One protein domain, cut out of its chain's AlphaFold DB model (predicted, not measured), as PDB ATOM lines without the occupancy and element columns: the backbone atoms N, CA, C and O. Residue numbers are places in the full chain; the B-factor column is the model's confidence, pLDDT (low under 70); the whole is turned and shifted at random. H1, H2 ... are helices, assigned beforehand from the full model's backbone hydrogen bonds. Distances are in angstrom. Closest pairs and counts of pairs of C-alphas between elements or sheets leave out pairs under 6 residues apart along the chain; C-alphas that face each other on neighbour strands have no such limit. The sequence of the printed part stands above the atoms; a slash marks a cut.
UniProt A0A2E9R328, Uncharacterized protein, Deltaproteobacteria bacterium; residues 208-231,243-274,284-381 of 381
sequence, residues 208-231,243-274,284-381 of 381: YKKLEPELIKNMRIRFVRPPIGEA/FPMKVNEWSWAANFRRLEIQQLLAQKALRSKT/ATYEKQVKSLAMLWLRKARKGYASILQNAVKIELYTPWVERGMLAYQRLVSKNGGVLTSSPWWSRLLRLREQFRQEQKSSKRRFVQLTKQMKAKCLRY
ATOM      1  N   TYR A 208     -39.283  20.598 -17.384       58.06
ATOM      2  CA  TYR A 208     -38.670  19.306 -17.010       58.06
ATOM      3  C   TYR A 208     -39.639  18.414 -16.203       58.06
ATOM      4  O   TYR A 208     -40.609  18.929 -15.647       58.06
ATOM      5  N   LYS A 209     -39.369  17.095 -16.115       44.53
ATOM      6  CA  LYS A 209     -40.049  16.169 -15.170       44.53
ATOM      7  C   LYS A 209     -39.101  15.327 -14.290       44.53
ATOM      8  O   LYS A 209     -39.515  14.935 -13.208       44.53
ATOM      9  N   LYS A 210     -37.843  15.088 -14.677       48.44
ATOM     10  CA  LYS A 210     -36.866  14.385 -13.827       48.44
ATOM     11  C   LYS A 210     -35.550  15.156 -13.774       48.44
ATOM     12  O   LYS A 210     -34.835  15.229 -14.765       48.44
ATOM     13  N   LEU A 211     -35.279  15.764 -12.623       52.03
ATOM     14  CA  LEU A 211     -33.913  16.014 -12.174       52.03
ATOM     15  C   LEU A 211     -33.460  14.700 -11.543       52.03
ATOM     16  O   LEU A 211     -34.080  14.257 -10.577       52.03
ATOM     17  N   GLU A 212     -32.449  14.045 -12.106       53.78
ATOM     18  CA  GLU A 212     -31.805  12.959 -11.371       53.78
ATOM     19  C   GLU A 212     -31.149  13.541 -10.107       53.78
ATOM     20  O   GLU A 212     -30.547  14.619 -10.191       53.78
ATOM     21  N   PRO A 213     -31.257  12.873  -8.944       55.81
ATOM     22  CA  PRO A 213     -30.674  13.345  -7.687       55.81
ATOM     23  C   PRO A 213     -29.185  13.721  -7.797       55.81
ATOM     24  O   PRO A 213     -28.738  14.683  -7.175       55.81
ATOM     25  N   GLU A 214     -28.426  13.037  -8.658       55.00
ATOM     26  CA  GLU A 214     -27.003  13.322  -8.884       55.00
ATOM     27  C   GLU A 214     -26.737  14.656  -9.604       55.00
ATOM     28  O   GLU A 214     -25.761  15.349  -9.309       55.00
ATOM     29  N   LEU A 215     -27.634  15.085 -10.500       53.25
ATOM     30  CA  LEU A 215     -27.547  16.383 -11.186       53.25
ATOM     31  C   LEU A 215     -27.849  17.561 -10.246       53.25
ATOM     32  O   LEU A 215     -27.373  18.673 -10.483       53.25
ATOM     33  N   ILE A 216     -28.607  17.315  -9.173       53.72
ATOM     34  CA  ILE A 216     -28.873  18.294  -8.110       53.72
ATOM     35  C   ILE A 216     -27.608  18.505  -7.265       53.72
ATOM     36  O   ILE A 216     -27.263  19.647  -6.965       53.72
ATOM     37  N   LYS A 217     -26.873  17.424  -6.961       50.03
ATOM     38  CA  LYS A 217     -25.685  17.438  -6.088       50.03
ATOM     39  C   LYS A 217     -24.541  18.316  -6.619       50.03
ATOM     40  O   LYS A 217     -23.789  18.879  -5.836       50.03
ATOM     41  N   ASN A 218     -24.463  18.506  -7.940       53.22
ATOM     42  CA  ASN A 218     -23.400  19.278  -8.593       53.22
ATOM     43  C   ASN A 218     -23.789  20.714  -9.002       53.22
ATOM     44  O   ASN A 218     -22.975  21.387  -9.636       53.22
ATOM     45  N   MET A 219     -25.014  21.188  -8.709       44.97
ATOM     46  CA  MET A 219     -25.565  22.533  -9.018       44.97
ATOM     47  C   MET A 219     -25.404  23.069 -10.461       44.97
ATOM     48  O   MET A 219     -25.912  24.141 -10.797       44.97
ATOM     49  N   ARG A 220     -24.771  22.333 -11.377       46.69
ATOM     50  CA  ARG A 220     -24.677  22.656 -12.803       46.69
ATOM     51  C   ARG A 220     -25.938  22.171 -13.503       46.69
ATOM     52  O   ARG A 220     -25.888  21.274 -14.341       46.69
ATOM     53  N   ILE A 221     -27.073  22.788 -13.182       50.50
ATOM     54  CA  ILE A 221     -28.317  22.582 -13.927       50.50
ATOM     55  C   ILE A 221     -28.111  23.158 -15.337       50.50
ATOM     56  O   ILE A 221     -28.404  24.321 -15.619       50.50
ATOM     57  N   ARG A 222     -27.557  22.354 -16.252       49.31
ATOM     58  CA  ARG A 222     -27.584  22.649 -17.684       49.31
ATOM     59  C   ARG A 222     -29.015  22.430 -18.144       49.31
ATOM     60  O   ARG A 222     -29.409  21.310 -18.449       49.31
ATOM     61  N   PHE A 223     -29.792  23.507 -18.197       50.62
ATOM     62  CA  PHE A 223     -31.099  23.481 -18.841       50.62
ATOM     63  C   PHE A 223     -30.911  23.104 -20.311       50.62
ATOM     64  O   PHE A 223     -30.505  23.926 -21.138       50.62
ATOM     65  N   VAL A 224     -31.203  21.846 -20.643       53.00
ATOM     66  CA  VAL A 224     -31.435  21.430 -22.024       53.00
ATOM     67  C   VAL A 224     -32.588  22.295 -22.521       53.00
ATOM     68  O   VAL A 224     -33.561  22.532 -21.800       53.00
ATOM     69  N   ARG A 225     -32.449  22.852 -23.729       57.59
ATOM     70  CA  ARG A 225     -33.488  23.704 -24.321       57.59
ATOM     71  C   ARG A 225     -34.826  22.972 -24.197       57.59
ATOM     72  O   ARG A 225     -34.905  21.830 -24.651       57.59
ATOM     73  N   PRO A 226     -35.865  23.594 -23.610       60.41
ATOM     74  CA  PRO A 226     -37.122  22.898 -23.417       60.41
ATOM     75  C   PRO A 226     -37.624  22.455 -24.798       60.41
ATOM     76  O   PRO A 226     -37.504  23.232 -25.754       60.41
ATOM     77  N   PRO A 227     -38.180  21.244 -24.952       67.00
ATOM     78  CA  PRO A 227     -38.559  20.719 -26.264       67.00
ATOM     79  C   PRO A 227     -39.526  21.624 -27.035       67.00
ATOM     80  O   PRO A 227     -39.504  21.690 -28.262       67.00
ATOM     81  N   ILE A 228     -40.336  22.403 -26.315       74.38
ATOM     82  CA  ILE A 228     -41.181  23.436 -26.912       74.38
ATOM     83  C   ILE A 228     -40.376  24.595 -27.515       74.38
ATOM     84  O   ILE A 228     -40.757  25.133 -28.551       74.38
ATOM     85  N   GLY A 229     -39.239  24.956 -26.922       77.25
ATOM     86  CA  GLY A 229     -38.274  25.882 -27.505       77.25
ATOM     87  C   GLY A 229     -37.703  25.350 -28.819       77.25
ATOM     88  O   GLY A 229     -37.656  26.094 -29.796       77.25
ATOM     89  N   GLU A 230     -37.347  24.063 -28.885       76.19
ATOM     90  CA  GLU A 230     -36.914  23.424 -30.138       76.19
ATOM     91  C   GLU A 230     -38.036  23.406 -31.182       76.19
ATOM     92  O   GLU A 230     -37.826  23.849 -32.310       76.19
ATOM     93  N   ALA A 231     -39.249  22.992 -30.804       77.19
ATOM     94  CA  ALA A 231     -40.414  23.008 -31.687       77.19
ATOM     95  C   ALA A 231     -40.718  24.422 -32.218       77.19
ATOM     96  O   ALA A 231     -41.019  24.597 -33.398       77.19
ATOM     97  N   PHE A 243     -38.686  32.600 -47.556       87.50
ATOM     98  CA  PHE A 243     -37.817  33.720 -47.944       87.50
ATOM     99  C   PHE A 243     -37.075  33.500 -49.269       87.50
ATOM    100  O   PHE A 243     -37.050  34.437 -50.071       87.50
ATOM    101  N   PRO A 244     -36.551  32.294 -49.580       87.62
ATOM    102  CA  PRO A 244     -35.943  32.020 -50.884       87.62
ATOM    103  C   PRO A 244     -36.888  32.289 -52.064       87.62
ATOM    104  O   PRO A 244     -36.440  32.545 -53.184       87.62
ATOM    105  N   MET A 245     -38.206  32.308 -51.818       87.81
ATOM    106  CA  MET A 245     -39.189  32.625 -52.846       87.81
ATOM    107  C   MET A 245     -39.172  34.103 -53.257       87.81
ATOM    108  O   MET A 245     -39.644  34.414 -54.343       87.81
ATOM    109  N   LYS A 246     -38.578  35.019 -52.479       89.06
ATOM    110  CA  LYS A 246     -38.514  36.465 -52.787       89.06
ATOM    111  C   LYS A 246     -39.882  37.048 -53.197       89.06
ATOM    112  O   LYS A 246     -39.975  37.805 -54.156       89.06
ATOM    113  N   VAL A 247     -40.954  36.634 -52.517       88.81
ATOM    114  CA  VAL A 247     -42.318  37.130 -52.763       88.81
ATOM    115  C   VAL A 247     -42.700  37.993 -51.576       88.81
ATOM    116  O   VAL A 247     -43.041  37.457 -50.521       88.81
ATOM    117  N   ASN A 248     -42.632  39.316 -51.760       89.00
ATOM    118  CA  ASN A 248     -42.722  40.308 -50.686       89.00
ATOM    119  C   ASN A 248     -43.847  39.999 -49.692       89.00
ATOM    120  O   ASN A 248     -43.568  39.815 -48.510       89.00
ATOM    121  N   GLU A 249     -45.093  39.859 -50.159       89.62
ATOM    122  CA  GLU A 249     -46.257  39.589 -49.299       89.62
ATOM    123  C   GLU A 249     -46.023  38.414 -48.332       89.62
ATOM    124  O   GLU A 249     -46.190  38.555 -47.118       89.62
ATOM    125  N   TRP A 250     -45.589  37.266 -48.856       93.44
ATOM    126  CA  TRP A 250     -45.407  36.049 -48.064       93.44
ATOM    127  C   TRP A 250     -44.128  36.072 -47.235       93.44
ATOM    128  O   TRP A 250     -44.120  35.539 -46.129       93.44
ATOM    129  N   SER A 251     -43.066  36.723 -47.713       91.38
ATOM    130  CA  SER A 251     -41.841  36.920 -46.935       91.38
ATOM    131  C   SER A 251     -42.104  37.785 -45.698       91.38
ATOM    132  O   SER A 251     -41.682  37.423 -44.599       91.38
ATOM    133  N   TRP A 252     -42.878  38.866 -45.834       91.19
ATOM    134  CA  TRP A 252     -43.307  39.697 -44.705       91.19
ATOM    135  C   TRP A 252     -44.209  38.934 -43.738       91.19
ATOM    136  O   TRP A 252     -43.967  38.955 -42.528       91.19
ATOM    137  N   ALA A 253     -45.201  38.210 -44.263       93.94
ATOM    138  CA  ALA A 253     -46.081  37.357 -43.470       93.94
ATOM    139  C   ALA A 253     -45.289  36.341 -42.634       93.94
ATOM    140  O   ALA A 253     -45.492  36.211 -41.424       93.94
ATOM    141  N   ALA A 254     -44.354  35.643 -43.278       94.19
ATOM    142  CA  ALA A 254     -43.510  34.640 -42.656       94.19
ATOM    143  C   ALA A 254     -42.582  35.246 -41.595       94.19
ATOM    144  O   ALA A 254     -42.479  34.705 -40.494       94.19
ATOM    145  N   ASN A 255     -41.961  36.396 -41.872       93.94
ATOM    146  CA  ASN A 255     -41.103  37.065 -40.896       93.94
ATOM    147  C   ASN A 255     -41.907  37.533 -39.673       93.94
ATOM    148  O   ASN A 255     -41.482  37.326 -38.540       93.94
ATOM    149  N   PHE A 256     -43.111  38.077 -39.882       95.38
ATOM    150  CA  PHE A 256     -44.023  38.432 -38.793       95.38
ATOM    151  C   PHE A 256     -44.378  37.213 -37.927       95.38
ATOM    152  O   PHE A 256     -44.257  37.266 -36.701       95.38
ATOM    153  N   ARG A 257     -44.781  36.096 -38.548       95.81
ATOM    154  CA  ARG A 257     -45.135  34.863 -37.828       95.81
ATOM    155  C   ARG A 257     -43.957  34.271 -37.066       95.81
ATOM    156  O   ARG A 257     -44.132  33.841 -35.930       95.81
ATOM    157  N   ARG A 258     -42.753  34.326 -37.631       95.31
ATOM    158  CA  ARG A 258     -41.517  33.907 -36.959       95.31
ATOM    159  C   ARG A 258     -41.317  34.617 -35.617       95.31
ATOM    160  O   ARG A 258     -40.930  33.989 -34.635       95.31
ATOM    161  N   LEU A 259     -41.596  35.917 -35.562       95.88
ATOM    162  CA  LEU A 259     -41.492  36.709 -34.333       95.88
ATOM    163  C   LEU A 259     -42.647  36.454 -33.370       95.88
ATOM    164  O   LEU A 259     -42.454  36.452 -32.156       95.88
ATOM    165  N   GLU A 260     -43.836  36.181 -33.899       95.19
ATOM    166  CA  GLU A 260     -44.989  35.809 -33.084       95.19
ATOM    167  C   GLU A 260     -44.738  34.493 -32.337       95.19
ATOM    168  O   GLU A 260     -45.156  34.353 -31.193       95.19
ATOM    169  N   ILE A 261     -43.983  33.553 -32.917       94.56
ATOM    170  CA  ILE A 261     -43.562  32.334 -32.208       94.56
ATOM    171  C   ILE A 261     -42.732  32.673 -30.969       94.56
ATOM    172  O   ILE A 261     -42.932  32.057 -29.929       94.56
ATOM    173  N   GLN A 262     -41.844  33.670 -31.040       94.62
ATOM    174  CA  GLN A 262     -41.073  34.112 -29.871       94.62
ATOM    175  C   GLN A 262     -42.003  34.675 -28.784       94.62
ATOM    176  O   GLN A 262     -41.840  34.358 -27.608       94.62
ATOM    177  N   GLN A 263     -43.033  35.444 -29.164       95.06
ATOM    178  CA  GLN A 263     -44.056  35.894 -28.213       95.06
ATOM    179  C   GLN A 263     -44.839  34.719 -27.610       95.06
ATOM    180  O   GLN A 263     -45.081  34.707 -26.406       95.06
ATOM    181  N   LEU A 264     -45.233  33.736 -28.425       93.50
ATOM    182  CA  LEU A 264     -45.959  32.549 -27.966       93.50
ATOM    183  C   LEU A 264     -45.111  31.710 -27.006       93.50
ATOM    184  O   LEU A 264     -45.627  31.271 -25.983       93.50
ATOM    185  N   LEU A 265     -43.820  31.529 -27.294       92.56
ATOM    186  CA  LEU A 265     -42.873  30.861 -26.401       92.56
ATOM    187  C   LEU A 265     -42.785  31.577 -25.051       92.56
ATOM    188  O   LEU A 265     -42.918  30.934 -24.013       92.56
ATOM    189  N   ALA A 266     -42.650  32.905 -25.057       94.38
ATOM    190  CA  ALA A 266     -42.638  33.697 -23.830       94.38
ATOM    191  C   ALA A 266     -43.939  33.576 -23.034       94.38
ATOM    192  O   ALA A 266     -43.900  33.354 -21.830       94.38
ATOM    193  N   GLN A 267     -45.094  33.679 -23.696       94.00
ATOM    194  CA  GLN A 267     -46.393  33.520 -23.039       94.00
ATOM    195  C   GLN A 267     -46.550  32.131 -22.423       94.00
ATOM    196  O   GLN A 267     -47.084  32.002 -21.327       94.00
ATOM    197  N   LYS A 268     -46.087  31.095 -23.125       92.12
ATOM    198  CA  LYS A 268     -46.130  29.717 -22.643       92.12
ATOM    199  C   LYS A 268     -45.202  29.493 -21.446       92.12
ATOM    200  O   LYS A 268     -45.634  28.849 -20.501       92.12
ATOM    201  N   ALA A 269     -44.002  30.073 -21.449       91.00
ATOM    202  CA  ALA A 269     -43.109  30.056 -20.290       91.00
ATOM    203  C   ALA A 269     -43.704  30.800 -19.089       91.00
ATOM    204  O   ALA A 269     -43.767  30.255 -18.000       91.00
ATOM    205  N   LEU A 270     -44.229  32.013 -19.277       92.56
ATOM    206  CA  LEU A 270     -44.820  32.786 -18.174       92.56
ATOM    207  C   LEU A 270     -46.073  32.138 -17.571       92.56
ATOM    208  O   LEU A 270     -46.415  32.422 -16.432       92.56
ATOM    209  N   ARG A 271     -46.777  31.298 -18.337       93.00
ATOM    210  CA  ARG A 271     -47.951  30.543 -17.870       93.00
ATOM    211  C   ARG A 271     -47.604  29.161 -17.328       93.00
ATOM    212  O   ARG A 271     -48.506  28.453 -16.885       93.00
ATOM    213  N   SER A 272     -46.349  28.728 -17.435       89.06
ATOM    214  CA  SER A 272     -45.972  27.403 -16.965       89.06
ATOM    215  C   SER A 272     -46.016  27.370 -15.447       89.06
ATOM    216  O   SER A 272     -45.433  28.240 -14.805       89.06
ATOM    217  N   LYS A 273     -46.694  26.368 -14.889       89.19
ATOM    218  CA  LYS A 273     -46.684  26.120 -13.450       89.19
ATOM    219  C   LYS A 273     -45.347  25.506 -13.046       89.19
ATOM    220  O   LYS A 273     -44.763  24.735 -13.814       89.19
ATOM    221  N   THR A 274     -44.890  25.835 -11.847       87.69
ATOM    222  CA  THR A 274     -43.746  25.180 -11.214       87.69
ATOM    223  C   THR A 274     -44.061  23.687 -11.049       87.69
ATOM    224  O   THR A 274     -45.129  23.350 -10.533       87.69
ATOM    225  N   ALA A 284     -37.586  28.882  -6.447       89.25
ATOM    226  CA  ALA A 284     -37.323  30.294  -6.735       89.25
ATOM    227  C   ALA A 284     -36.323  30.479  -7.895       89.25
ATOM    228  O   ALA A 284     -36.505  31.332  -8.771       89.25
ATOM    229  N   THR A 285     -35.279  29.646  -7.943       86.75
ATOM    230  CA  THR A 285     -34.277  29.653  -9.019       86.75
ATOM    231  C   THR A 285     -34.900  29.263 -10.358       86.75
ATOM    232  O   THR A 285     -34.673  29.946 -11.363       86.75
ATOM    233  N   TYR A 286     -35.729  28.216 -10.364       85.94
ATOM    234  CA  TYR A 286     -36.468  27.773 -11.541       85.94
ATOM    235  C   TYR A 286     -37.369  28.889 -12.084       85.94
ATOM    236  O   TYR A 286     -37.256  29.262 -13.253       85.94
ATOM    237  N   GLU A 287     -38.211  29.486 -11.238       89.75
ATOM    238  CA  GLU A 287     -39.134  30.555 -11.635       89.75
ATOM    239  C   GLU A 287     -38.396  31.777 -12.189       89.75
ATOM    240  O   GLU A 287     -38.759  32.312 -13.246       89.75
ATOM    241  N   LYS A 288     -37.295  32.181 -11.539       90.69
ATOM    242  CA  LYS A 288     -36.420  33.261 -12.012       90.69
ATOM    243  C   LYS A 288     -35.873  32.969 -13.410       90.69
ATOM    244  O   LYS A 288     -35.851  33.862 -14.263       90.69
ATOM    245  N   GLN A 289     -35.459  31.734 -13.679       86.94
ATOM    246  CA  GLN A 289     -34.934  31.328 -14.984       86.94
ATOM    247  C   GLN A 289     -36.020  31.256 -16.058       86.94
ATOM    248  O   GLN A 289     -35.804  31.771 -17.157       86.94
ATOM    249  N   VAL A 290     -37.198  30.701 -15.750       88.12
ATOM    250  CA  VAL A 290     -38.353  30.691 -16.667       88.12
ATOM    251  C   VAL A 290     -38.712  32.119 -17.069       88.12
ATOM    252  O   VAL A 290     -38.855  32.424 -18.257       88.12
ATOM    253  N   LYS A 291     -38.792  33.020 -16.083       93.00
ATOM    254  CA  LYS A 291     -39.070  34.442 -16.294       93.00
ATOM    255  C   LYS A 291     -37.983  35.101 -17.139       93.00
ATOM    256  O   LYS A 291     -38.304  35.779 -18.114       93.00
ATOM    257  N   SER A 292     -36.707  34.869 -16.831       90.94
ATOM    258  CA  SER A 292     -35.574  35.389 -17.612       90.94
ATOM    259  C   SER A 292     -35.622  34.932 -19.076       90.94
ATOM    260  O   SER A 292     -35.513  35.750 -19.996       90.94
ATOM    261  N   LEU A 293     -35.885  33.644 -19.312       89.19
ATOM    262  CA  LEU A 293     -36.016  33.068 -20.649       89.19
ATOM    263  C   LEU A 293     -37.200  33.672 -21.417       89.19
ATOM    264  O   LEU A 293     -37.059  34.047 -22.584       89.19
ATOM    265  N   ALA A 294     -38.350  33.831 -20.760       92.88
ATOM    266  CA  ALA A 294     -39.501  34.496 -21.354       92.88
ATOM    267  C   ALA A 294     -39.185  35.947 -21.741       92.88
ATOM    268  O   ALA A 294     -39.485  36.370 -22.860       92.88
ATOM    269  N   MET A 295     -38.517  36.696 -20.860       95.12
ATOM    270  CA  MET A 295     -38.101  38.072 -21.138       95.12
ATOM    271  C   MET A 295     -37.107  38.147 -22.300       95.12
ATOM    272  O   MET A 295     -37.214  39.046 -23.137       95.12
ATOM    273  N   LEU A 296     -36.186  37.187 -22.419       93.81
ATOM    274  CA  LEU A 296     -35.282  37.086 -23.565       93.81
ATOM    275  C   LEU A 296     -36.058  36.925 -24.882       93.81
ATOM    276  O   LEU A 296     -35.773  37.630 -25.854       93.81
ATOM    277  N   TRP A 297     -37.052  36.037 -24.926       94.25
ATOM    278  CA  TRP A 297     -37.889  35.850 -26.114       94.25
ATOM    279  C   TRP A 297     -38.740  37.082 -26.440       94.25
ATOM    280  O   TRP A 297     -38.822  37.463 -27.609       94.25
ATOM    281  N   LEU A 298     -39.298  37.773 -25.438       95.56
ATOM    282  CA  LEU A 298     -40.018  39.038 -25.650       95.56
ATOM    283  C   LEU A 298     -39.102  40.133 -26.208       95.56
ATOM    284  O   LEU A 298     -39.494  40.836 -27.141       95.56
ATOM    285  N   ARG A 299     -37.868  40.254 -25.703       95.31
ATOM    286  CA  ARG A 299     -36.862  41.190 -26.237       95.31
ATOM    287  C   ARG A 299     -36.519  40.864 -27.690       95.31
ATOM    288  O   ARG A 299     -36.503  41.773 -28.522       95.31
ATOM    289  N   LYS A 300     -36.301  39.583 -28.021       95.31
ATOM    290  CA  LYS A 300     -36.061  39.128 -29.404       95.31
ATOM    291  C   LYS A 300     -37.242  39.455 -30.318       95.31
ATOM    292  O   LYS A 300     -37.033  40.010 -31.395       95.31
ATOM    293  N   ALA A 301     -38.469  39.176 -29.875       95.81
ATOM    294  CA  ALA A 301     -39.682  39.520 -30.608       95.81
ATOM    295  C   ALA A 301     -39.779  41.034 -30.855       95.81
ATOM    296  O   ALA A 301     -39.940  41.453 -31.998       95.81
ATOM    297  N   ARG A 302     -39.608  41.861 -29.812       96.12
ATOM    298  CA  ARG A 302     -39.654  43.333 -29.899       96.12
ATOM    299  C   ARG A 302     -38.635  43.877 -30.899       96.12
ATOM    300  O   ARG A 302     -39.021  44.637 -31.785       96.12
ATOM    301  N   LYS A 303     -37.362  43.479 -30.779       95.75
ATOM    302  CA  LYS A 303     -36.292  43.897 -31.704       95.75
ATOM    303  C   LYS A 303     -36.603  43.474 -33.139       95.75
ATOM    304  O   LYS A 303     -36.475  44.276 -34.058       95.75
ATOM    305  N   GLY A 304     -37.071  42.241 -33.327       95.75
ATOM    306  CA  GLY A 304     -37.459  41.748 -34.641       95.75
ATOM    307  C   GLY A 304     -38.621  42.526 -35.258       95.75
ATOM    308  O   GLY A 304     -38.565  42.844 -36.443       95.75
ATOM    309  N   TYR A 305     -39.654  42.870 -34.479       96.69
ATOM    310  CA  TYR A 305     -40.786  43.637 -35.000       96.69
ATOM    311  C   TYR A 305     -40.350  45.046 -35.386       96.69
ATOM    312  O   TYR A 305     -40.697  45.488 -36.474       96.69
ATOM    313  N   ALA A 306     -39.545  45.713 -34.554       95.69
ATOM    314  CA  ALA A 306     -38.971  47.012 -34.900       95.69
ATOM    315  C   ALA A 306     -38.202  46.944 -36.227       95.69
ATOM    316  O   ALA A 306     -38.474  47.731 -37.123       95.69
ATOM    317  N   SER A 307     -37.324  45.949 -36.392       95.75
ATOM    318  CA  SER A 307     -36.554  45.753 -37.628       95.75
ATOM    319  C   SER A 307     -37.448  45.527 -38.856       95.75
ATOM    320  O   SER A 307     -37.232  46.139 -39.899       95.75
ATOM    321  N   ILE A 308     -38.491  44.698 -38.740       94.31
ATOM    322  CA  ILE A 308     -39.474  44.486 -39.815       94.31
ATOM    323  C   ILE A 308     -40.161  45.797 -40.197       94.31
ATOM    324  O   ILE A 308     -40.272  46.109 -41.379       94.31
ATOM    325  N   LEU A 309     -40.625  46.558 -39.209       95.56
ATOM    326  CA  LEU A 309     -41.365  47.794 -39.445       95.56
ATOM    327  C   LEU A 309     -40.467  48.894 -40.023       95.56
ATOM    328  O   LEU A 309     -40.880  49.584 -40.949       95.56
ATOM    329  N   GLN A 310     -39.226  49.009 -39.551       95.44
ATOM    330  CA  GLN A 310     -38.215  49.901 -40.124       95.44
ATOM    331  C   GLN A 310     -37.917  49.548 -41.581       95.44
ATOM    332  O   GLN A 310     -37.885  50.430 -42.435       95.44
ATOM    333  N   ASN A 311     -37.758  48.260 -41.890       94.44
ATOM    334  CA  ASN A 311     -37.554  47.821 -43.264       94.44
ATOM    335  C   ASN A 311     -38.778  48.124 -44.139       94.44
ATOM    336  O   ASN A 311     -38.599  48.553 -45.272       94.44
ATOM    337  N   ALA A 312     -40.001  47.956 -43.623       93.31
ATOM    338  CA  ALA A 312     -41.230  48.304 -44.339       93.31
ATOM    339  C   ALA A 312     -41.299  49.806 -44.661       93.31
ATOM    340  O   ALA A 312     -41.649  50.174 -45.777       93.31
ATOM    341  N   VAL A 313     -40.887  50.658 -43.715       95.44
ATOM    342  CA  VAL A 313     -40.741  52.106 -43.926       95.44
ATOM    343  C   VAL A 313     -39.686  52.416 -44.987       95.44
ATOM    344  O   VAL A 313     -39.938  53.235 -45.863       95.44
ATOM    345  N   LYS A 314     -38.524  51.751 -44.933       95.00
ATOM    346  CA  LYS A 314     -37.420  51.951 -45.884       95.00
ATOM    347  C   LYS A 314     -37.828  51.657 -47.330       95.00
ATOM    348  O   LYS A 314     -37.350  52.335 -48.228       95.00
ATOM    349  N   ILE A 315     -38.681  50.655 -47.546       93.94
ATOM    350  CA  ILE A 315     -39.172  50.279 -48.884       93.94
ATOM    351  C   ILE A 315     -40.561  50.848 -49.207       93.94
ATOM    352  O   ILE A 315     -41.175  50.408 -50.174       93.94
ATOM    353  N   GLU A 316     -41.080  51.743 -48.360       94.38
ATOM    354  CA  GLU A 316     -42.392  52.393 -48.503       94.38
ATOM    355  C   GLU A 316     -43.560  51.424 -48.739       94.38
ATOM    356  O   GLU A 316     -44.533  51.724 -49.427       94.38
ATOM    357  N   LEU A 317     -43.486  50.235 -48.139       90.75
ATOM    358  CA  LEU A 317     -44.480  49.189 -48.332       90.75
ATOM    359  C   LEU A 317     -45.347  49.036 -47.087       90.75
ATOM    360  O   LEU A 317     -44.880  48.594 -46.035       90.75
ATOM    361  N   TYR A 318     -46.645  49.278 -47.241       92.56
ATOM    362  CA  TYR A 318     -47.634  48.972 -46.214       92.56
ATOM    363  C   TYR A 318     -48.526  47.804 -46.646       92.56
ATOM    364  O   TYR A 318     -49.125  47.806 -47.717       92.56
ATOM    365  N   THR A 319     -48.620  46.773 -45.805       91.25
ATOM    366  CA  THR A 319     -49.459  45.588 -46.051       91.25
ATOM    367  C   THR A 319     -50.270  45.237 -44.801       91.25
ATOM    368  O   THR A 319     -49.909  45.659 -43.697       91.25
ATOM    369  N   PRO A 320     -51.304  44.379 -44.901       91.69
ATOM    370  CA  PRO A 320     -52.008  43.875 -43.719       91.69
ATOM    371  C   PRO A 320     -51.090  43.187 -42.691       91.69
ATOM    372  O   PRO A 320     -51.398  43.151 -41.500       91.69
ATOM    373  N   TRP A 321     -49.944  42.642 -43.120       93.12
ATOM    374  CA  TRP A 321     -48.951  42.048 -42.218       93.12
ATOM    375  C   TRP A 321     -48.110  43.095 -41.489       93.12
ATOM    376  O   TRP A 321     -47.781  42.886 -40.322       93.12
ATOM    377  N   VAL A 322     -47.822  44.229 -42.134       93.50
ATOM    378  CA  VAL A 322     -47.178  45.385 -41.491       93.50
ATOM    379  C   VAL A 322     -48.089  45.949 -40.402       93.50
ATOM    380  O   VAL A 322     -47.630  46.148 -39.282       93.50
ATOM    381  N   GLU A 323     -49.393  46.086 -40.667       94.56
ATOM    382  CA  GLU A 323     -50.363  46.521 -39.650       94.56
ATOM    383  C   GLU A 323     -50.406  45.568 -38.445       94.56
ATOM    384  O   GLU A 323     -50.345  46.000 -37.295       94.56
ATOM    385  N   ARG A 324     -50.434  44.250 -38.684       94.38
ATOM    386  CA  ARG A 324     -50.349  43.252 -37.603       94.38
ATOM    387  C   ARG A 324     -49.033  43.346 -36.828       94.38
ATOM    388  O   ARG A 324     -49.048  43.231 -35.604       94.38
ATOM    389  N   GLY A 325     -47.917  43.570 -37.528       94.56
ATOM    390  CA  GLY A 325     -46.595  43.846 -36.958       94.56
ATOM    391  C   GLY A 325     -46.610  45.044 -36.023       94.56
ATOM    392  O   GLY A 325     -46.159  44.943 -34.885       94.56
ATOM    393  N   MET A 326     -47.206  46.139 -36.486       95.62
ATOM    394  CA  MET A 326     -47.362  47.385 -35.749       95.62
ATOM    395  C   MET A 326     -48.154  47.158 -34.456       95.62
ATOM    396  O   MET A 326     -47.652  47.455 -33.375       95.62
ATOM    397  N   LEU A 327     -49.326  46.519 -34.535       95.75
ATOM    398  CA  LEU A 327     -50.155  46.196 -33.363       95.75
ATOM    399  C   LEU A 327     -49.453  45.239 -32.382       95.75
ATOM    400  O   LEU A 327     -49.619  45.334 -31.166       95.75
ATOM    401  N   ALA A 328     -48.682  44.269 -32.884       95.56
ATOM    402  CA  ALA A 328     -47.905  43.363 -32.037       95.56
ATOM    403  C   ALA A 328     -46.752  44.088 -31.329       95.56
ATOM    404  O   ALA A 328     -46.517  43.837 -30.147       95.56
ATOM    405  N   TYR A 329     -46.071  44.999 -32.026       96.25
ATOM    406  CA  TYR A 329     -45.015  45.831 -31.462       96.25
ATOM    407  C   TYR A 329     -45.557  46.771 -30.383       96.25
ATOM    408  O   TYR A 329     -45.029  46.770 -29.274       96.25
ATOM    409  N   GLN A 330     -46.653  47.485 -30.661       95.12
ATOM    410  CA  GLN A 330     -47.293  48.382 -29.694       95.12
ATOM    411  C   GLN A 330     -47.630  47.662 -28.388       95.12
ATOM    412  O   GLN A 330     -47.248  48.126 -27.320       95.12
ATOM    413  N   ARG A 331     -48.251  46.476 -28.476       95.25
ATOM    414  CA  ARG A 331     -48.580  45.649 -27.302       95.25
ATOM    415  C   ARG A 331     -47.356  45.212 -26.494       95.25
ATOM    416  O   ARG A 331     -47.473  45.000 -25.293       95.25
ATOM    417  N   LEU A 332     -46.199  45.018 -27.130       94.69
ATOM    418  CA  LEU A 332     -44.957  44.681 -26.424       94.69
ATOM    419  C   LEU A 332     -44.300  45.898 -25.776       94.69
ATOM    420  O   LEU A 332     -43.620  45.746 -24.764       94.69
ATOM    421  N   VAL A 333     -44.443  47.078 -26.372       94.00
ATOM    422  CA  VAL A 333     -43.868  48.311 -25.831       94.00
ATOM    423  C   VAL A 333     -44.702  48.814 -24.652       94.00
ATOM    424  O   VAL A 333     -44.126  49.072 -23.599       94.00
ATOM    425  N   SER A 334     -46.036  48.825 -24.775       92.69
ATOM    426  CA  SER A 334     -46.937  49.270 -23.703       92.69
ATOM    427  C   SER A 334     -46.810  48.422 -22.436       92.69
ATOM    428  O   SER A 334     -46.720  48.960 -21.341       92.69
ATOM    429  N   LYS A 335     -46.692  47.094 -22.576       90.44
ATOM    430  CA  LYS A 335     -46.479  46.178 -21.440       90.44
ATOM    431  C   LYS A 335     -45.181  46.412 -20.663       90.44
ATOM    432  O   LYS A 335     -45.062  45.912 -19.555       90.44
ATOM    433  N   ASN A 336     -44.213  47.114 -21.248       87.44
ATOM    434  CA  ASN A 336     -42.929  47.412 -20.616       87.44
ATOM    435  C   ASN A 336     -42.817  48.890 -20.193       87.44
ATOM    436  O   ASN A 336     -41.700  49.356 -19.991       87.44
ATOM    437  N   GLY A 337     -43.927  49.642 -20.152       88.75
ATOM    438  CA  GLY A 337     -43.921  51.074 -19.815       88.75
ATOM    439  C   GLY A 337     -43.192  51.958 -20.834       88.75
ATOM    440  O   GLY A 337     -42.823  53.084 -20.528       88.75
ATOM    441  N   GLY A 338     -42.932  51.454 -22.046       85.38
ATOM    442  CA  GLY A 338     -42.211  52.215 -23.061       85.38
ATOM    443  C   GLY A 338     -43.110  53.216 -23.786       85.38
ATOM    444  O   GLY A 338     -44.244  52.895 -24.145       85.38
ATOM    445  N   VAL A 339     -42.570  54.396 -24.086       84.69
ATOM    446  CA  VAL A 339     -43.220  55.400 -24.939       84.69
ATOM    447  C   VAL A 339     -42.902  55.095 -26.410       84.69
ATOM    448  O   VAL A 339     -41.743  54.969 -26.797       84.69
ATOM    449  N   LEU A 340     -43.937  54.913 -27.238       78.56
ATOM    450  CA  LEU A 340     -43.810  54.580 -28.671       78.56
ATOM    451  C   LEU A 340     -43.490  55.795 -29.554       78.56
ATOM    452  O   LEU A 340     -42.974  55.632 -30.658       78.56
ATOM    453  N   THR A 341     -43.862  56.992 -29.101       70.81
ATOM    454  CA  THR A 341     -44.043  58.182 -29.943       70.81
ATOM    455  C   THR A 341     -42.755  58.923 -30.293       70.81
ATOM    456  O   THR A 341     -42.785  59.751 -31.194       70.81
ATOM    457  N   SER A 342     -41.618  58.612 -29.666       78.81
ATOM    458  CA  SER A 342     -40.376  59.372 -29.867       78.81
ATOM    459  C   SER A 342     -39.570  58.982 -31.112       78.81
ATOM    460  O   SER A 342     -38.596  59.648 -31.444       78.81
ATOM    461  N   SER A 343     -39.938  57.911 -31.822       89.44
ATOM    462  CA  SER A 343     -39.125  57.416 -32.935       89.44
ATOM    463  C   SER A 343     -39.554  57.981 -34.303       89.44
ATOM    464  O   SER A 343     -40.679  57.708 -34.730       89.44
ATOM    465  N   PRO A 344     -38.663  58.637 -35.080       92.81
ATOM    466  CA  PRO A 344     -39.002  59.210 -36.393       92.81
ATOM    467  C   PRO A 344     -39.585  58.202 -37.398       92.81
ATOM    468  O   PRO A 344     -40.491  58.524 -38.175       92.81
ATOM    469  N   TRP A 345     -39.115  56.946 -37.373       94.75
ATOM    470  CA  TRP A 345     -39.634  55.903 -38.268       94.75
ATOM    471  C   TRP A 345     -41.083  55.514 -37.942       94.75
ATOM    472  O   TRP A 345     -41.806  55.075 -38.836       94.75
ATOM    473  N   TRP A 346     -41.532  55.705 -36.695       94.50
ATOM    474  CA  TRP A 346     -42.904  55.406 -36.282       94.50
ATOM    475  C   TRP A 346     -43.903  56.368 -36.931       94.50
ATOM    476  O   TRP A 346     -44.879  55.931 -37.538       94.50
ATOM    477  N   SER A 347     -43.614  57.671 -36.905       94.31
ATOM    478  CA  SER A 347     -44.433  58.694 -37.569       94.31
ATOM    479  C   SER A 347     -44.505  58.470 -39.083       94.31
ATOM    480  O   SER A 347     -45.575  58.582 -39.683       94.31
ATOM    481  N   ARG A 348     -43.394  58.067 -39.720       95.62
ATOM    482  CA  ARG A 348     -43.401  57.691 -41.147       95.62
ATOM    483  C   ARG A 348     -44.264  56.454 -41.418       95.62
ATOM    484  O   ARG A 348     -45.011  56.454 -42.391       95.62
ATOM    485  N   LEU A 349     -44.226  55.445 -40.548       94.38
ATOM    486  CA  LEU A 349     -45.085  54.265 -40.664       94.38
ATOM    487  C   LEU A 349     -46.582  54.615 -40.561       94.38
ATOM    488  O   LEU A 349     -47.389  54.061 -41.307       94.38
ATOM    489  N   LEU A 350     -46.957  55.545 -39.675       95.12
ATOM    490  CA  LEU A 350     -48.342  56.016 -39.555       95.12
ATOM    491  C   LEU A 350     -48.816  56.745 -40.822       95.12
ATOM    492  O   LEU A 350     -49.948  56.528 -41.251       95.12
ATOM    493  N   ARG A 351     -47.945  57.530 -41.470       96.19
ATOM    494  CA  ARG A 351     -48.253  58.149 -42.772       96.19
ATOM    495  C   ARG A 351     -48.473  57.105 -43.870       96.19
ATOM    496  O   ARG A 351     -49.482  57.175 -44.567       96.19
ATOM    497  N   LEU A 352     -47.603  56.092 -43.964       94.50
ATOM    498  CA  LEU A 352     -47.765  54.976 -44.912       94.50
ATOM    499  C   LEU A 352     -49.087  54.222 -44.701       94.50
ATOM    500  O   LEU A 352     -49.753  53.838 -45.661       94.50
ATOM    501  N   ARG A 353     -49.499  54.027 -43.440       95.69
ATOM    502  CA  ARG A 353     -50.795  53.416 -43.113       95.69
ATOM    503  C   ARG A 353     -51.959  54.212 -43.689       95.69
ATOM    504  O   ARG A 353     -52.904  53.613 -44.203       95.69
ATOM    505  N   GLU A 354     -51.919  55.534 -43.562       95.94
ATOM    506  CA  GLU A 354     -52.998  56.392 -44.042       95.94
ATOM    507  C   GLU A 354     -53.037  56.433 -45.571       95.94
ATOM    508  O   GLU A 354     -54.097  56.214 -46.152       95.94
ATOM    509  N   GLN A 355     -51.881  56.556 -46.230       94.56
ATOM    510  CA  GLN A 355     -51.778  56.434 -47.690       94.56
ATOM    511  C   GLN A 355     -52.381  55.114 -48.192       94.56
ATOM    512  O   GLN A 355     -53.275  55.121 -49.039       94.56
ATOM    513  N   PHE A 356     -52.000  53.986 -47.586       92.06
ATOM    514  CA  PHE A 356     -52.548  52.674 -47.933       92.06
ATOM    515  C   PHE A 356     -54.073  52.596 -47.760       92.06
ATOM    516  O   PHE A 356     -54.772  51.988 -48.572       92.06
ATOM    517  N   ARG A 357     -54.634  53.220 -46.717       92.44
ATOM    518  CA  ARG A 357     -56.093  53.280 -46.523       92.44
ATOM    519  C   ARG A 357     -56.783  54.065 -47.634       92.44
ATOM    520  O   ARG A 357     -57.849  53.641 -48.086       92.44
ATOM    521  N   GLN A 358     -56.193  55.167 -48.086       93.31
ATOM    522  CA  GLN A 358     -56.733  55.954 -49.195       93.31
ATOM    523  C   GLN A 358     -56.641  55.187 -50.526       93.31
ATOM    524  O   GLN A 358     -57.618  55.131 -51.277       93.31
ATOM    525  N   GLU A 359     -55.542  54.473 -50.775       90.12
ATOM    526  CA  GLU A 359     -55.386  53.592 -51.944       90.12
ATOM    527  C   GLU A 359     -56.373  52.417 -51.961       90.12
ATOM    528  O   GLU A 359     -56.901  52.039 -53.011       90.12
ATOM    529  N   GLN A 360     -56.673  51.824 -50.804       86.56
ATOM    530  CA  GLN A 360     -57.686  50.768 -50.705       86.56
ATOM    531  C   GLN A 360     -59.083  51.293 -51.064       86.56
ATOM    532  O   GLN A 360     -59.868  50.587 -51.705       86.56
ATOM    533  N   LYS A 361     -59.400  52.543 -50.699       86.31
ATOM    534  CA  LYS A 361     -60.655  53.195 -51.099       86.31
ATOM    535  C   LYS A 361     -60.704  53.439 -52.614       86.31
ATOM    536  O   LYS A 361     -61.748  53.198 -53.222       86.31
ATOM    537  N   SER A 362     -59.598  53.853 -53.239       86.25
ATOM    538  CA  SER A 362     -59.535  54.113 -54.688       86.25
ATOM    539  C   SER A 362     -59.503  52.827 -55.532       86.25
ATOM    540  O   SER A 362     -60.167  52.747 -56.566       86.25
ATOM    541  N   SER A 363     -58.831  51.769 -55.069       81.06
ATOM    542  CA  SER A 363     -58.751  50.471 -55.758       81.06
ATOM    543  C   SER A 363     -60.114  49.792 -55.903       81.06
ATOM    544  O   SER A 363     -60.410  49.201 -56.944       81.06
ATOM    545  N   LYS A 364     -60.993  49.947 -54.901       75.31
ATOM    546  CA  LYS A 364     -62.398  49.515 -55.001       75.31
ATOM    547  C   LYS A 364     -63.120  50.164 -56.187       75.31
ATOM    548  O   LYS A 364     -63.960  49.510 -56.795       75.31
ATOM    549  N   ARG A 365     -62.765  51.402 -56.556       75.44
ATOM    550  CA  ARG A 365     -63.323  52.102 -57.726       75.44
ATOM    551  C   ARG A 365     -62.764  51.540 -59.041       75.44
ATOM    552  O   ARG A 365     -63.544  51.226 -59.933       75.44
ATOM    553  N   ARG A 366     -61.445  51.313 -59.147       73.06
ATOM    554  CA  ARG A 366     -60.806  50.722 -60.352       73.06
ATOM    555  C   ARG A 366     -61.302  49.309 -60.671       73.06
ATOM    556  O   ARG A 366     -61.437  48.951 -61.840       73.06
ATOM    557  N   PHE A 367     -61.609  48.505 -59.651       66.50
ATOM    558  CA  PHE A 367     -62.145  47.152 -59.837       66.50
ATOM    559  C   PHE A 367     -63.437  47.136 -60.672       66.50
ATOM    560  O   PHE A 367     -63.608  46.261 -61.518       66.50
ATOM    561  N   VAL A 368     -64.296  48.146 -60.502       69.00
ATOM    562  CA  VAL A 368     -65.546  48.315 -61.265       69.00
ATOM    563  C   VAL A 368     -65.284  48.552 -62.764       69.00
ATOM    564  O   VAL A 368     -66.125  48.242 -63.604       69.00
ATOM    565  N   GLN A 369     -64.113  49.080 -63.127       71.75
ATOM    566  CA  GLN A 369     -63.743  49.377 -64.514       71.75
ATOM    567  C   GLN A 369     -63.176  48.146 -65.247       71.75
ATOM    568  O   GLN A 369     -63.462  47.933 -66.422       71.75
ATOM    569  N   LEU A 370     -62.439  47.280 -64.546       65.38
ATOM    570  CA  LEU A 370     -61.872  46.033 -65.086       65.38
ATOM    571  C   LEU A 370     -62.943  44.992 -65.451       65.38
ATOM    572  O   LEU A 370     -62.805  44.278 -66.447       65.38
ATOM    573  N   THR A 371     -64.040  44.929 -64.693       61.53
ATOM    574  CA  THR A 371     -65.208  44.103 -65.037       61.53
ATOM    575  C   THR A 371     -65.821  44.507 -66.379       61.53
ATOM    576  O   THR A 371     -66.207  43.625 -67.148       61.53
ATOM    577  N   LYS A 372     -65.825  45.805 -66.726       67.25
ATOM    578  CA  LYS A 372     -66.285  46.276 -68.047       67.25
ATOM    579  C   LYS A 372     -65.412  45.733 -69.189       67.25
ATOM    580  O   LYS A 372     -65.940  45.313 -70.214       67.25
ATOM    581  N   GLN A 373     -64.093  45.661 -69.002       70.12
ATOM    582  CA  GLN A 373     -63.158  45.159 -70.023       70.12
ATOM    583  C   GLN A 373     -63.236  43.636 -70.233       70.12
ATOM    584  O   GLN A 373     -63.098  43.160 -71.360       70.12
ATOM    585  N   MET A 374     -63.464  42.847 -69.174       56.56
ATOM    586  CA  MET A 374     -63.600  41.386 -69.300       56.56
ATOM    587  C   MET A 374     -64.834  40.984 -70.122       56.56
ATOM    588  O   MET A 374     -64.746  40.043 -70.912       56.56
ATOM    589  N   LYS A 375     -65.941  41.734 -70.005       57.62
ATOM    590  CA  LYS A 375     -67.145  41.559 -70.836       57.62
ATOM    591  C   LYS A 375     -66.809  41.629 -72.331       57.62
ATOM    592  O   LYS A 375     -67.198  40.744 -73.085       57.62
ATOM    593  N   ALA A 376     -66.022  42.628 -72.734       64.69
ATOM    594  CA  ALA A 376     -65.631  42.828 -74.129       64.69
ATOM    595  C   ALA A 376     -64.789  41.671 -74.699       64.69
ATOM    596  O   ALA A 376     -64.874  41.385 -75.887       64.69
ATOM    597  N   LYS A 377     -63.991  40.981 -73.869       66.12
ATOM    598  CA  LYS A 377     -63.182  39.831 -74.312       66.12
ATOM    599  C   LYS A 377     -63.990  38.545 -74.452       66.12
ATOM    600  O   LYS A 377     -63.748  37.799 -75.389       66.12
ATOM    601  N   CYS A 378     -64.930  38.276 -73.546       52.00
ATOM    602  CA  CYS A 378     -65.768  37.074 -73.629       52.00
ATOM    603  C   CYS A 378     -66.720  37.084 -74.828       52.00
ATOM    604  O   CYS A 378     -67.071  36.015 -75.291       52.00
ATOM    605  N   LEU A 379     -67.107  38.258 -75.334       55.88
ATOM    606  CA  LEU A 379     -67.939  38.387 -76.535       55.88
ATOM    607  C   LEU A 379     -67.183  38.111 -77.848       55.88
ATOM    608  O   LEU A 379     -67.815  37.997 -78.889       55.88
ATOM    609  N   ARG A 380     -65.846  38.034 -77.815       64.44
ATOM    610  CA  ARG A 380     -65.015  37.740 -78.998       64.44
ATOM    611  C   ARG A 380     -64.783  36.241 -79.232       64.44
ATOM    612  O   ARG A 380     -64.189  35.892 -80.245       64.44
ATOM    613  N   TYR A 381     -65.185  35.388 -78.289       51.03
ATOM    614  CA  TYR A 381     -65.088  33.924 -78.352       51.03
ATOM    615  C   TYR A 381     -66.488  33.326 -78.396       51.03
ATOM    616  O   TYR A 381     -66.640  32.246 -79.009       51.03
TER     617      TYR A 381
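Overview. This is residues 208 to 231, 243 to 274 and 284 to 381 of the 381 residues of an uncharacterized protein of Deltaproteobacteria bacterium (UniProt A0A2E9R328). Three helices make the core, an up-and-down bundle in which each runs against the one before: H3 and H4 are long and side by side, and shorter H5 folds back on them. From this core H6 leads away, its residues 358 to 378 sticking out as a long arm; toward the opposite end of the longest axis, residues 212 to 220, with little H1, stick out too. The 154 printed residues have six named helices, H1 to H6, and no named strand: all helix. The whole is extended, with a radius of gyration of the C-alphas of 23.1 A, spanning 84 by 45 by 26 A.

Arrangement. Start at H1, residues 213 to 217, which touches no helix. Next, H2, residues 227 to 231, is close but not clearly touching H3, residues 248 to 270; their closest C-alphas, Gly 229 and Leu 265, are 6.9 A apart. The hub is H4, residues 284 to 314; it touches H3 at a shallow tilt of 18 degrees, opposite ways, closest at C-alphas 266 and 294, 4.1 A. H5, residues 320 to 334, forms a hairpin with H4, closest at C-alphas 305 and 329, 5.9 A. H6, residues 344 to 378, touches H4 with residues 345 to 352 alone, closest at C-alphas 313 and 349, 5.8 A. Every O i to N i+4 pair is within hydrogen-bond range in H1, H2, H4 and H5; in H3 18 of 19 are, in H6 26 of 31.

Along the chain. Find C-alpha 213 at (-30.674, 13.345, -7.687), where H1 begins. H3 is 33.4 A long, H4 44.7 A and H5 21.3 A. H6, 50.9 A with a kink of 33 degrees near residue 364, ends at C-alpha 378, (-65.768, 37.074, -73.629).

Size, cuts and confidence. C-alphas 217 and 380, the farthest apart, are 85.3 A from each other. Residues 232 to 242 and 275 to 283 are not printed, with C-alpha gaps of 19.6 A and 9.4 A. Of the links printed whole, none is long. Look for pLDDT under 70 at residues 208 to 227, 367 to 368, 370 to 372 and 374 to 381.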